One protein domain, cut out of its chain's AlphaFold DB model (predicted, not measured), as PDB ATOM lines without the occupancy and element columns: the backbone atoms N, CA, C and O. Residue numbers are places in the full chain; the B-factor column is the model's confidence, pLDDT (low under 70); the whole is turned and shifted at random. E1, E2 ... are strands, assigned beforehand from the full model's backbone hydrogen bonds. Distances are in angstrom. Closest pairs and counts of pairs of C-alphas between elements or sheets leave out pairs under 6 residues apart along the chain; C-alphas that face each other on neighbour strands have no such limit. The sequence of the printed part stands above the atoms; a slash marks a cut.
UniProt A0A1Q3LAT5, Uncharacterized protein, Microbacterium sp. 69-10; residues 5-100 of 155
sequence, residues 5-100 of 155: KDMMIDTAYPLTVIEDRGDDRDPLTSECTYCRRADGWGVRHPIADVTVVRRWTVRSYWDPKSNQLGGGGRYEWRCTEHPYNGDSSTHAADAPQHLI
ATOM      1  N   LYS A   5     300.064 116.336 218.792       81.75
ATOM      2  CA  LYS A   5     301.451 116.147 219.226       81.75
ATOM      3  C   LYS A   5     302.443 117.049 218.480       81.75
ATOM      4  O   LYS A   5     303.467 117.400 219.059       81.75
ATOM      5  N   ASP A   6     302.105 117.469 217.262       86.38
ATOM      6  CA  ASP A   6     302.941 118.298 216.389       86.38
ATOM      7  C   ASP A   6     302.523 119.778 216.416       86.38
ATOM      8  O   ASP A   6     303.124 120.614 215.744       86.38
ATOM      9  N   MET A   7     301.495 120.138 217.196       89.69
ATOM     10  CA  MET A   7     301.120 121.538 217.371       89.69
ATOM     11  C   MET A   7     302.226 122.304 218.087       89.69
ATOM     12  O   MET A   7     302.646 121.918 219.185       89.69
ATOM     13  N   MET A   8     302.605 123.437 217.494       92.75
ATOM     14  CA  MET A   8     303.476 124.411 218.134       92.75
ATOM     15  C   MET A   8     302.772 124.993 219.361       92.75
ATOM     16  O   MET A   8     301.564 125.263 219.331       92.75
ATOM     17  N   ILE A   9     303.517 125.189 220.444       92.56
ATOM     18  CA  ILE A   9     302.975 125.800 221.654       92.56
ATOM     19  C   ILE A   9     302.499 127.223 221.354       92.56
ATOM     20  O   ILE A   9     303.046 127.912 220.489       92.56
ATOM     21  N   ASP A  10     301.459 127.656 222.063       92.62
ATOM     22  CA  ASP A  10     300.983 129.042 222.071       92.62
ATOM     23  C   ASP A  10     300.647 129.604 220.682       92.62
ATOM     24  O   ASP A  10     300.607 130.814 220.466       92.62
ATOM     25  N   THR A  11     300.360 128.701 219.745       91.44
ATOM     26  CA  THR A  11     299.959 128.986 218.372       91.44
ATOM     27  C   THR A  11     298.524 128.510 218.186       91.44
ATOM     28  O   THR A  11     298.185 127.387 218.562       91.44
ATOM     29  N   ALA A  12     297.668 129.370 217.635       91.69
ATOM     30  CA  ALA A  12     296.271 129.035 217.381       91.69
ATOM     31  C   ALA A  12     296.116 128.292 216.052       91.69
ATOM     32  O   ALA A  12     296.567 128.765 215.008       91.69
ATOM     33  N   TYR A  13     295.424 127.157 216.095       92.38
ATOM     34  CA  TYR A  13     295.066 126.362 214.922       92.38
ATOM     35  C   TYR A  13     293.542 126.259 214.820       92.38
ATOM     36  O   TYR A  13     292.894 126.010 215.836       92.38
ATOM     37  N   PRO A  14     292.934 126.403 213.630       92.62
ATOM     38  CA  PRO A  14     291.525 126.068 213.444       92.62
ATOM     39  C   PRO A  14     291.257 124.606 213.821       92.62
ATOM     40  O   PRO A  14     291.978 123.712 213.383       92.62
ATOM     41  N   LEU A  15     290.200 124.327 214.589       89.88
ATOM     42  CA  LEU A  15     289.877 122.951 214.988       89.88
ATOM     43  C   LEU A  15     289.567 122.052 213.776       89.88
ATOM     44  O   LEU A  15     289.799 120.843 213.797       89.88
ATOM     45  N   THR A  16     289.093 122.647 212.683       89.69
ATOM     46  CA  THR A  16     288.816 121.964 211.412       89.69
ATOM     47  C   THR A  16     290.045 121.324 210.770       89.69
ATOM     48  O   THR A  16     289.882 120.361 210.025       89.69
ATOM     49  N   VAL A  17     291.259 121.813 211.051       89.62
ATOM     50  CA  VAL A  17     292.496 121.264 210.468       89.62
ATOM     51  C   VAL A  17     293.202 120.256 211.373       89.62
ATOM     52  O   VAL A  17     294.177 119.643 210.928       89.62
ATOM     53  N   ILE A  18     292.720 120.082 212.607       87.19
ATOM     54  CA  ILE A  18     293.243 119.109 213.566       87.19
ATOM     55  C   ILE A  18     292.640 117.734 213.289       87.19
ATOM     56  O   ILE A  18     291.416 117.577 213.251       87.19
ATOM     57  N   GLU A  19     293.507 116.745 213.100       79.81
ATOM     58  CA  GLU A  19     293.127 115.388 212.706       79.81
ATOM     59  C   GLU A  19     292.704 114.523 213.899       79.81
ATOM     60  O   GLU A  19     291.712 113.801 213.837       79.81
ATOM     61  N   ASP A  20     293.418 114.624 215.017       76.06
ATOM     62  CA  ASP A  20     293.316 113.733 216.167       76.06
ATOM     63  C   ASP A  20     292.672 114.420 217.375       76.06
ATOM     64  O   ASP A  20     293.249 114.416 218.451       76.06
ATOM     65  N   ARG A  21     291.441 114.943 217.238       70.81
ATOM     66  CA  ARG A  21     290.695 115.734 218.260       70.81
ATOM     67  C   ARG A  21     290.506 115.094 219.656       70.81
ATOM     68  O   ARG A  21     289.921 115.706 220.548       70.81
ATOM     69  N   GLY A  22     291.053 113.903 219.887       68.38
ATOM     70  CA  GLY A  22     291.090 113.225 221.175       68.38
ATOM     71  C   GLY A  22     289.694 112.857 221.664       68.38
ATOM     72  O   GLY A  22     288.992 112.087 221.003       68.38
ATOM     73  N   ASP A  23     289.310 113.378 222.831       62.06
ATOM     74  CA  ASP A  23     288.013 113.088 223.457       62.06
ATOM     75  C   ASP A  23     286.869 113.964 222.920       62.06
ATOM     76  O   ASP A  23     285.704 113.583 223.043       62.06
ATOM     77  N   ASP A  24     287.169 115.085 222.252       65.75
ATOM     78  CA  ASP A  24     286.152 115.905 221.585       65.75
ATOM     79  C   ASP A  24     285.875 115.359 220.178       65.75
ATOM     80  O   ASP A  24     286.410 115.807 219.161       65.75
ATOM     81  N   ARG A  25     285.083 114.282 220.147       64.56
ATOM     82  CA  ARG A  25     284.794 113.490 218.941       64.56
ATOM     83  C   ARG A  25     283.580 113.967 218.154       64.56
ATOM     84  O   ARG A  25     283.246 113.349 217.143       64.56
ATOM     85  N   ASP A  26     282.895 115.012 218.609       79.88
ATOM     86  CA  ASP A  26     281.740 115.515 217.877       79.88
ATOM     87  C   ASP A  26     282.211 116.153 216.551       79.88
ATOM     88  O   ASP A  26     283.103 117.010 216.529       79.88
ATOM     89  N   PRO A  27     281.666 115.706 215.408       80.62
ATOM     90  CA  PRO A  27     282.139 116.149 214.105       80.62
ATOM     91  C   PRO A  27     281.677 117.565 213.742       80.62
ATOM     92  O   PRO A  27     282.221 118.140 212.802       80.62
ATOM     93  N   LEU A  28     280.689 118.125 214.444       85.94
ATOM     94  CA  LEU A  28     280.022 119.379 214.090       85.94
ATOM     95  C   LEU A  28     280.265 120.488 215.105       85.94
ATOM     96  O   LEU A  28     280.314 121.661 214.730       85.94
ATOM     97  N   THR A  29     280.436 120.137 216.376       89.12
ATOM     98  CA  THR A  29     280.518 121.104 217.467       89.12
ATOM     99  C   THR A  29     281.632 120.787 218.453       89.12
ATOM    100  O   THR A  29     281.975 119.631 218.654       89.12
ATOM    101  N   SER A  30     282.161 121.810 219.113       88.94
ATOM    102  CA  SER A  30     283.202 121.705 220.135       88.94
ATOM    103  C   SER A  30     282.943 122.705 221.257       88.94
ATOM    104  O   SER A  30     282.321 123.749 221.045       88.94
ATOM    105  N   GLU A  31     283.375 122.382 222.471       87.50
ATOM    106  CA  GLU A  31     283.198 123.260 223.626       87.50
ATOM    107  C   GLU A  31     284.344 124.252 223.745       87.50
ATOM    108  O   GLU A  31     285.516 123.894 223.699       87.50
ATOM    109  N   CYS A  32     284.014 125.519 223.982       88.00
ATOM    110  CA  CYS A  32     285.026 126.478 224.403       88.00
ATOM    111  C   CYS A  32     285.391 126.218 225.868       88.00
ATOM    112  O   CYS A  32     284.516 126.194 226.734       88.00
ATOM    113  N   THR A  33     286.688 126.124 226.173       86.00
ATOM    114  CA  THR A  33     287.211 125.900 227.533       86.00
ATOM    115  C   THR A  33     286.753 126.972 228.539       86.00
ATOM    116  O   THR A  33     286.777 126.734 229.746       86.00
ATOM    117  N   TYR A  34     286.336 128.147 228.058       83.38
ATOM    118  CA  TYR A  34     285.975 129.313 228.872       83.38
ATOM    119  C   TYR A  34     284.474 129.582 228.955       83.38
ATOM    120  O   TYR A  34     284.039 130.250 229.892       83.38
ATOM    121  N   CYS A  35     283.672 129.050 228.029       84.19
ATOM    122  CA  CYS A  35     282.225 129.270 228.003       84.19
ATOM    123  C   CYS A  35     281.517 128.436 229.080       84.19
ATOM    124  O   CYS A  35     280.741 127.548 228.755       84.19
ATOM    125  N   ARG A  36     281.797 128.673 230.365       68.06
ATOM    126  CA  ARG A  36     281.282 127.865 231.479       68.06
ATOM    127  C   ARG A  36     279.768 128.039 231.643       68.06
ATOM    128  O   ARG A  36     279.294 129.167 231.771       68.06
ATOM    129  N   ARG A  37     279.016 126.939 231.722       64.88
ATOM    130  CA  ARG A  37     277.618 126.934 232.190       64.88
ATOM    131  C   ARG A  37     277.523 126.513 233.660       64.88
ATOM    132  O   ARG A  37     278.479 125.997 234.242       64.88
ATOM    133  N   ALA A  38     276.362 126.761 234.267       54.34
ATOM    134  CA  ALA A  38     276.080 126.466 235.676       54.34
ATOM    135  C   ALA A  38     276.115 124.959 236.022       54.34
ATOM    136  O   ALA A  38     276.293 124.605 237.182       54.34
ATOM    137  N   ASP A  39     275.980 124.086 235.026       58.09
ATOM    138  CA  ASP A  39     275.985 122.620 235.111       58.09
ATOM    139  C   ASP A  39     277.349 121.984 234.769       58.09
ATOM    140  O   ASP A  39     277.478 120.761 234.726       58.09
ATOM    141  N   GLY A  40     278.390 122.802 234.581       57.41
ATOM    142  CA  GLY A  40     279.784 122.360 234.496       57.41
ATOM    143  C   GLY A  40     280.338 122.163 233.083       57.41
ATOM    144  O   GLY A  40     281.560 122.201 232.939       57.41
ATOM    145  N   TRP A  41     279.490 122.036 232.059       59.22
ATOM    146  CA  TRP A  41     279.916 121.899 230.657       59.22
ATOM    147  C   TRP A  41     279.881 123.226 229.895       59.22
ATOM    148  O   TRP A  41     279.219 124.186 230.299       59.22
ATOM    149  N   GLY A  42     280.652 123.309 228.812       67.44
ATOM    150  CA  GLY A  42     280.773 124.519 228.011       67.44
ATOM    151  C   GLY A  42     279.558 124.788 227.112       67.44
ATOM    152  O   GLY A  42     278.776 123.891 226.798       67.44
ATOM    153  N   VAL A  43     279.402 126.019 226.613       81.62
ATOM    154  CA  VAL A  43     278.617 126.245 225.383       81.62
ATOM    155  C   VAL A  43     279.334 125.548 224.222       81.62
ATOM    156  O   VAL A  43     280.533 125.757 224.016       81.62
ATOM    157  N   ARG A  44     278.599 124.723 223.466       87.25
ATOM    158  CA  ARG A  44     279.089 124.119 222.221       87.25
ATOM    159  C   ARG A  44     278.984 125.127 221.081       87.25
ATOM    160  O   ARG A  44     277.937 125.742 220.890       87.25
ATOM    161  N   HIS A  45     280.059 125.263 220.321       89.56
ATOM    162  CA  HIS A  45     280.170 126.114 219.142       89.56
ATOM    163  C   HIS A  45     280.433 125.244 217.909       89.56
ATOM    164  O   HIS A  45     280.992 124.155 218.057       89.56
ATOM    165  N   PRO A  46     280.066 125.683 216.694       92.12
ATOM    166  CA  PRO A  46     280.475 125.002 215.471       92.12
ATOM    167  C   PRO A  46     281.996 124.833 215.420       92.12
ATOM    168  O   PRO A  46     282.729 125.763 215.749       92.12
ATOM    169  N   ILE A  47     282.495 123.683 214.961       90.56
ATOM    170  CA  ILE A  47     283.952 123.449 214.878       90.56
ATOM    171  C   ILE A  47     284.691 124.475 214.005       90.56
ATOM    172  O   ILE A  47     285.882 124.697 214.201       90.56
ATOM    173  N   ALA A  48     283.998 125.094 213.045       91.06
ATOM    174  CA  ALA A  48     284.548 126.143 212.187       91.06
ATOM    175  C   ALA A  48     284.873 127.431 212.962       91.06
ATOM    176  O   ALA A  48     285.757 128.179 212.550       91.06
ATOM    177  N   ASP A  49     284.209 127.640 214.100       93.44
ATOM    178  CA  ASP A  49     284.328 128.830 214.941       93.44
ATOM    179  C   ASP A  49     285.243 128.600 216.155       93.44
ATOM    180  O   ASP A  49     285.380 129.476 217.014       93.44
ATOM    181  N   VAL A  50     285.855 127.415 216.254       92.12
ATOM    182  CA  VAL A  50     286.727 127.034 217.365       92.12
ATOM    183  C   VAL A  50     288.167 126.913 216.888       92.12
ATOM    184  O   VAL A  50     288.480 126.264 215.890       92.12
ATOM    185  N   THR A  51     289.068 127.522 217.650       93.50
ATOM    186  CA  THR A  51     290.513 127.339 217.512       93.50
ATOM    187  C   THR A  51     291.060 126.581 218.711       93.50
ATOM    188  O   THR A  51     290.523 126.668 219.814       93.50
ATOM    189  N   VAL A  52     292.129 125.823 218.496       91.44
ATOM    190  CA  VAL A  52     292.848 125.105 219.542       91.44
ATOM    191  C   VAL A  52     294.215 125.734 219.735       91.44
ATOM    192  O   VAL A  52     294.913 126.034 218.767       91.44
ATOM    193  N   VAL A  53     294.599 125.900 220.995       92.19
ATOM    194  CA  VAL A  53     295.929 126.346 221.407       92.19
ATOM    195  C   VAL A  53     296.509 125.312 222.357       92.19
ATOM    196  O   VAL A  53     295.839 124.863 223.285       92.19
ATOM    197  N   ARG A  54     297.769 124.943 222.144       90.94
ATOM    198  CA  ARG A  54     298.514 124.057 223.040       90.94
ATOM    199  C   ARG A  54     299.346 124.895 224.006       90.94
ATOM    200  O   ARG A  54     300.250 125.603 223.581       90.94
ATOM    201  N   ARG A  55     299.048 124.821 225.300       90.88
ATOM    202  CA  ARG A  55     299.716 125.574 226.371       90.88
ATOM    203  C   ARG A  55     300.732 124.703 227.084       90.88
ATOM    204  O   ARG A  55     300.383 123.614 227.550       90.88
ATOM    205  N   TRP A  56     301.956 125.193 227.252       91.56
ATOM    206  CA  TRP A  56     302.936 124.508 228.089       91.56
ATOM    207  C   TRP A  56     302.740 124.863 229.567       91.56
ATOM    208  O   TRP A  56     302.383 125.987 229.921       91.56
ATOM    209  N   THR A  57     302.932 123.894 230.456       89.94
ATOM    210  CA  THR A  57     302.745 124.064 231.904       89.94
ATOM    211  C   THR A  57     303.884 123.406 232.669       89.94
ATOM    212  O   THR A  57     304.600 122.574 232.121       89.94
ATOM    213  N   VAL A  58     303.984 123.678 233.972       89.06
ATOM    214  CA  VAL A  58     304.973 123.043 234.862       89.06
ATOM    215  C   VAL A  58     304.890 121.506 234.903       89.06
ATOM    216  O   VAL A  58     305.841 120.849 235.310       89.06
ATOM    217  N   ARG A  59     303.754 120.910 234.511       87.75
ATOM    218  CA  ARG A  59     303.557 119.447 234.483       87.75
ATOM    219  C   ARG A  59     303.709 118.846 233.086       87.75
ATOM    220  O   ARG A  59     303.503 117.647 232.922       87.75
ATOM    221  N   SER A  60     304.004 119.668 232.084       88.31
ATOM    222  CA  SER A  60     304.116 119.237 230.696       88.31
ATOM    223  C   SER A  60     305.459 118.559 230.448       88.31
ATOM    224  O   SER A  60     306.498 119.033 230.897       88.31
ATOM    225  N   TYR A  61     305.437 117.458 229.711       86.62
ATOM    226  CA  TYR A  61     306.609 116.708 229.285       86.62
ATOM    227  C   TYR A  61     306.403 116.189 227.861       86.62
ATOM    228  O   TYR A  61     305.299 115.857 227.443       86.62
ATOM    229  N   TRP A  62     307.471 116.102 227.082       84.31
ATOM    230  CA  TRP A  62     307.376 115.543 225.738       84.31
ATOM    231  C   TRP A  62     307.638 114.040 225.743       84.31
ATOM    232  O   TRP A  62     308.716 113.604 226.141       84.31
ATOM    233  N   ASP A  63     306.671 113.264 225.256       83.81
ATOM    234  CA  ASP A  63     306.854 111.858 224.907       83.81
ATOM    235  C   ASP A  63     306.480 111.658 223.428       83.81
ATOM    236  O   ASP A  63     305.295 111.708 223.091       83.81
ATOM    237  N   PRO A  64     307.457 111.401 222.537       76.25
ATOM    238  CA  PRO A  64     307.208 111.250 221.104       76.25
ATOM    239  C   PRO A  64     306.364 110.015 220.746       76.25
ATOM    240  O   PRO A  64     305.902 109.902 219.611       76.25
ATOM    241  N   LYS A  65     306.178 109.070 221.679       76.44
ATOM    242  CA  LYS A  65     305.357 107.865 221.485       76.44
ATOM    243  C   LYS A  65     303.951 108.008 222.066       76.44
ATOM    244  O   LYS A  65     303.102 107.154 221.810       76.44
ATOM    245  N   SER A  66     303.701 109.060 222.843       69.94
ATOM    246  CA  SER A  66     302.411 109.295 223.473       69.94
ATOM    247  C   SER A  66     301.488 110.065 222.537       69.94
ATOM    248  O   SER A  66     301.761 111.202 222.163       69.94
ATOM    249  N   ASN A  67     300.344 109.464 222.211       62.22
ATOM    250  CA  ASN A  67     299.211 110.167 221.602       62.22
ATOM    251  C   ASN A  67     298.280 110.787 222.668       62.22
ATOM    252  O   ASN A  67     297.130 111.105 222.375       62.22
ATOM    253  N   GLN A  68     298.715 110.908 223.929       60.53
ATOM    254  CA  GLN A  68     297.852 111.408 224.999       60.53
ATOM    255  C   GLN A  68     297.872 112.934 225.095       60.53
ATOM    256  O   GLN A  68     298.929 113.565 225.145       60.53
ATOM    257  N   LEU A  69     296.682 113.513 225.267       58.16
ATOM    258  CA  LEU A  69     296.473 114.953 225.424       58.16
ATOM    259  C   LEU A  69     297.076 115.552 226.713       58.16
ATOM    260  O   LEU A  69     297.074 116.764 226.876       58.16
ATOM    261  N   GLY A  70     297.570 114.727 227.641       56.34
ATOM    262  CA  GLY A  70     298.100 115.178 228.933       56.34
ATOM    263  C   GLY A  70     299.625 115.286 229.022       56.34
ATOM    264  O   GLY A  70     300.121 115.894 229.967       56.34
ATOM    265  N   GLY A  71     300.368 114.703 228.072       64.31
ATOM    266  CA  GLY A  71     301.831 114.653 228.124       64.31
ATOM    267  C   GLY A  71     302.442 116.009 227.801       64.31
ATOM    268  O   GLY A  71     302.967 116.695 228.669       64.31
ATOM    269  N   GLY A  72     302.318 116.456 226.557       73.06
ATOM    270  CA  GLY A  72     303.049 117.622 226.069       73.06
ATOM    271  C   GLY A  72     302.300 118.947 226.142       73.06
ATOM    272  O   GLY A  72     302.376 119.699 225.184       73.06
ATOM    273  N   GLY A  73     301.547 119.244 227.197       82.31
ATOM    274  CA  GLY A  73     300.820 120.519 227.304       82.31
ATOM    275  C   GLY A  73     299.316 120.360 227.467       82.31
ATOM    276  O   GLY A  73     298.760 119.303 227.197       82.31
ATOM    277  N   ARG A  74     298.659 121.424 227.926       86.38
ATOM    278  CA  ARG A  74     297.201 121.512 228.046       86.38
ATOM    279  C   ARG A  74     296.625 122.128 226.775       86.38
ATOM    280  O   ARG A  74     297.102 123.171 226.342       86.38
ATOM    281  N   TYR A  75     295.562 121.550 226.235       87.19
ATOM    282  CA  TYR A  75     294.827 122.160 225.129       87.19
ATOM    283  C   TYR A  75     293.767 123.131 225.652       87.19
ATOM    284  O   TYR A  75     293.070 122.851 226.629       87.19
ATOM    285  N   GLU A  76     293.666 124.280 224.996       89.19
ATOM    286  CA  GLU A  76     292.620 125.269 225.207       89.19
ATOM    287  C   GLU A  76     291.838 125.444 223.911       89.19
ATOM    288  O   GLU A  76     292.404 125.775 222.867       89.19
ATOM    289  N   TRP A  77     290.529 125.244 223.994       90.00
ATOM    290  CA  TRP A  77     289.592 125.457 222.901       90.00
ATOM    291  C   TRP A  77     288.955 126.832 223.053       90.00
ATOM    292  O   TRP A  77     288.435 127.182 224.117       90.00
ATOM    293  N   ARG A  78     289.033 127.635 221.996       91.31
ATOM    294  CA  ARG A  78     288.699 129.058 221.992       91.31
ATOM    295  C   ARG A  78     287.653 129.327 220.920       91.31
ATOM    296  O   ARG A  78     287.935 129.132 219.740       91.31
ATOM    297  N   CYS A  79     286.464 129.763 221.328       92.75
ATOM    298  CA  CYS A  79     285.450 130.259 220.399       92.75
ATOM    299  C   CYS A  79     285.737 131.707 219.975       92.75
ATOM    300  O   CYS A  79     286.597 132.380 220.546       92.75
ATOM    301  N   THR A  80     284.968 132.203 219.009       91.06
ATOM    302  CA  THR A  80     285.042 133.583 218.502       91.06
ATOM    303  C   THR A  80     284.823 134.656 219.572       91.06
ATOM    304  O   THR A  80     285.399 135.736 219.468       91.06
ATOM    305  N   GLU A  81     284.043 134.368 220.617       91.00
ATOM    306  CA  GLU A  81     283.811 135.285 221.746       91.00
ATOM    307  C   GLU A  81     284.971 135.305 222.753       91.00
ATOM    308  O   GLU A  81     285.166 136.292 223.460       91.00
ATOM    309  N   HIS A  82     285.768 134.234 222.807       91.31
ATOM    310  CA  HIS A  82     286.910 134.091 223.712       91.31
ATOM    311  C   HIS A  82     288.191 133.801 222.921       91.31
ATOM    312  O   HIS A  82     288.797 132.738 223.113       91.31
ATOM    313  N   PRO A  83     288.611 134.711 222.021       90.94
ATOM    314  CA  PRO A  83     289.742 134.469 221.143       90.94
ATOM    315  C   PRO A  83     291.038 134.339 221.942       90.94
ATOM    316  O   PRO A  83     291.217 134.939 223.005       90.94
ATOM    317  N   TYR A  84     291.977 133.569 221.402       88.44
ATOM    318  CA  TYR A  84     293.342 133.579 221.904       88.44
ATOM    319  C   TYR A  84     294.013 134.915 221.565       88.44
ATOM    320  O   TYR A  84     294.014 135.345 220.414       88.44
ATOM    321  N   ASN A  85     294.590 135.563 222.571       86.25
ATOM    322  CA  ASN A  85     295.186 136.895 222.461       86.25
ATOM    323  C   ASN A  85     296.689 136.881 222.127       86.25
ATOM    324  O   ASN A  85     297.279 137.947 221.979       86.25
ATOM    325  N   GLY A  86     297.304 135.702 221.986       84.94
ATOM    326  CA  GLY A  86     298.735 135.575 221.694       84.94
ATOM    327  C   GLY A  86     299.641 135.531 222.925       84.94
ATOM    328  O   GLY A  86     300.860 135.536 222.761       84.94
ATOM    329  N   ASP A  87     299.086 135.485 224.139       84.75
ATOM    330  CA  ASP A  87     299.883 135.443 225.367       84.75
ATOM    331  C   ASP A  87     300.682 134.149 225.464       84.75
ATOM    332  O   ASP A  87     300.095 133.081 225.568       84.75
ATOM    333  N   SER A  88     302.008 134.225 225.541       87.94
ATOM    334  CA  SER A  88     302.842 133.036 225.743       87.94
ATOM    335  C   SER A  88     302.546 132.342 227.081       87.94
ATOM    336  O   SER A  88     302.220 132.978 228.087       87.94
ATOM    337  N   SER A  89     302.655 131.018 227.112       90.25
ATOM    338  CA  SER A  89     302.588 130.236 228.338       90.25
ATOM    339  C   SER A  89     303.818 130.511 229.209       90.25
ATOM    340  O   SER A  89     304.939 130.654 228.725       90.25
ATOM    341  N   THR A  90     303.632 130.572 230.530       90.00
ATOM    342  CA  THR A  90     304.718 130.900 231.479       90.00
ATOM    343  C   THR A  90     305.889 129.916 231.408       90.00
ATOM    344  O   THR A  90     307.016 130.278 231.727       90.00
ATOM    345  N   HIS A  91     305.622 128.688 230.957       91.12
ATOM    346  CA  HIS A  91     306.597 127.610 230.811       91.12
ATOM    347  C   HIS A  91     306.973 127.339 229.349       91.12
ATOM    348  O   HIS A  91     307.543 126.296 229.052       91.12
ATOM    349  N   ALA A  92     306.672 128.248 228.416       89.62
ATOM    350  CA  ALA A  92     306.952 128.051 226.992       89.62
ATOM    351  C   ALA A  92     308.426 127.705 226.705       89.62
ATOM    352  O   ALA A  92     308.716 126.910 225.814       89.62
ATOM    353  N   ALA A  93     309.353 128.271 227.483       88.44
ATOM    354  CA  ALA A  93     310.788 128.018 227.355       88.44
ATOM    355  C   ALA A  93     311.207 126.585 227.741       88.44
ATOM    356  O   ALA A  93     312.270 126.140 227.322       88.44
ATOM    357  N   ASP A  94     310.375 125.865 228.502       90.00
ATOM    358  CA  ASP A  94     310.628 124.482 228.923       90.00
ATOM    359  C   ASP A  94     310.197 123.461 227.849       90.00
ATOM    360  O   ASP A  94     310.407 122.254 228.000       90.00
ATOM    361  N   ALA A  95     309.552 123.917 226.770       90.12
ATOM    362  CA  ALA A  95     309.101 123.051 225.693       90.12
ATOM    363  C   ALA A  95     310.270 122.590 224.799       90.12
ATOM    364  O   ALA A  95     311.250 123.313 224.609       90.12
ATOM    365  N   PRO A  96     310.173 121.401 224.177       90.62
ATOM    366  CA  PRO A  96     311.116 120.982 223.149       90.62
ATOM    367  C   PRO A  96     311.213 122.005 222.019       90.62
ATOM    368  O   PRO A  96     310.197 122.494 221.532       90.62
ATOM    369  N   GLN A  97     312.430 122.243 221.528       90.31
ATOM    370  CA  GLN A  97     312.697 123.269 220.515       90.31
ATOM    371  C   GLN A  97     311.824 123.140 219.257       90.31
ATOM    372  O   GLN A  97     311.377 124.147 218.725       90.31
ATOM    373  N   HIS A  98     311.533 121.917 218.805       89.25
ATOM    374  CA  HIS A  98     310.699 121.670 217.622       89.25
ATOM    375  C   HIS A  98     309.209 121.995 217.821       89.25
ATOM    376  O   HIS A  98     308.472 122.001 216.844       89.25
ATOM    377  N   LEU A  99     308.764 122.244 219.059       91.19
ATOM    378  CA  LEU A  99     307.400 122.674 219.384       91.19
ATOM    379  C   LEU A  99     307.316 124.177 219.672       91.19
ATOM    380  O   LEU A  99     306.214 124.707 219.783       91.19
ATOM    381  N   ILE A 100     308.445 124.875 219.807       90.56
ATOM    382  CA  ILE A 100     308.474 126.324 220.035       90.56
ATOM    383  C   ILE A 100     308.294 127.024 218.687       90.56
ATOM    384  O   ILE A 100     309.102 126.780 217.787       90.56
TER     385      ILE A 100
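Overview. This is residues 5 to 100 of the 155 residues of an uncharacterized protein of Microbacterium sp. 69-10 (UniProt A0A1Q3LAT5). There is little regular structure: a small sheet, E1, E4 and E5, sits amid long loops, with the bent hairpin E2 and E3 at one end. Of 96 printed residues, 28 are in the five named strands, E1 to E5 along the chain: all strand, no named helix. The sheet, order E1, E4, E5, is antiparallel. The whole is compact, radius of gyration of the C-alphas 13.3 A, spanning 35 by 26 by 24 A.

Along the chain. Find C-alpha 12 at (296.271, 129.035, 217.381), where E1, residues 12 to 14, begins. E2, residues 29 to 36, 15.6 A, bends by 89 degrees at residue 33; E3 is residues 42 to 46. E4, residues 50 to 55, is 15.9 A long; E5, residues 74 to 79, runs 16.5 A to C-alpha 79 at (285.450, 130.259, 220.399).

Arrangement. Look at inner strand E4: within hydrogen-bond range are N 13 and O 52 towards E1, 2.9 A, and N 53 and O 76 towards E5, 2.9 A. In E2 and E3, see N 30 and O 45, 2.8 A. The closest C-alphas of E2 and E5, Cys 32 and Trp 77, are 4.9 A apart.

Size, cuts and confidence. The printed part has no cut. Links E1 to E2 and E4 to E5 are long. Residues 22 to 25, 36 to 42 and 66 to 71 have pLDDT under 70.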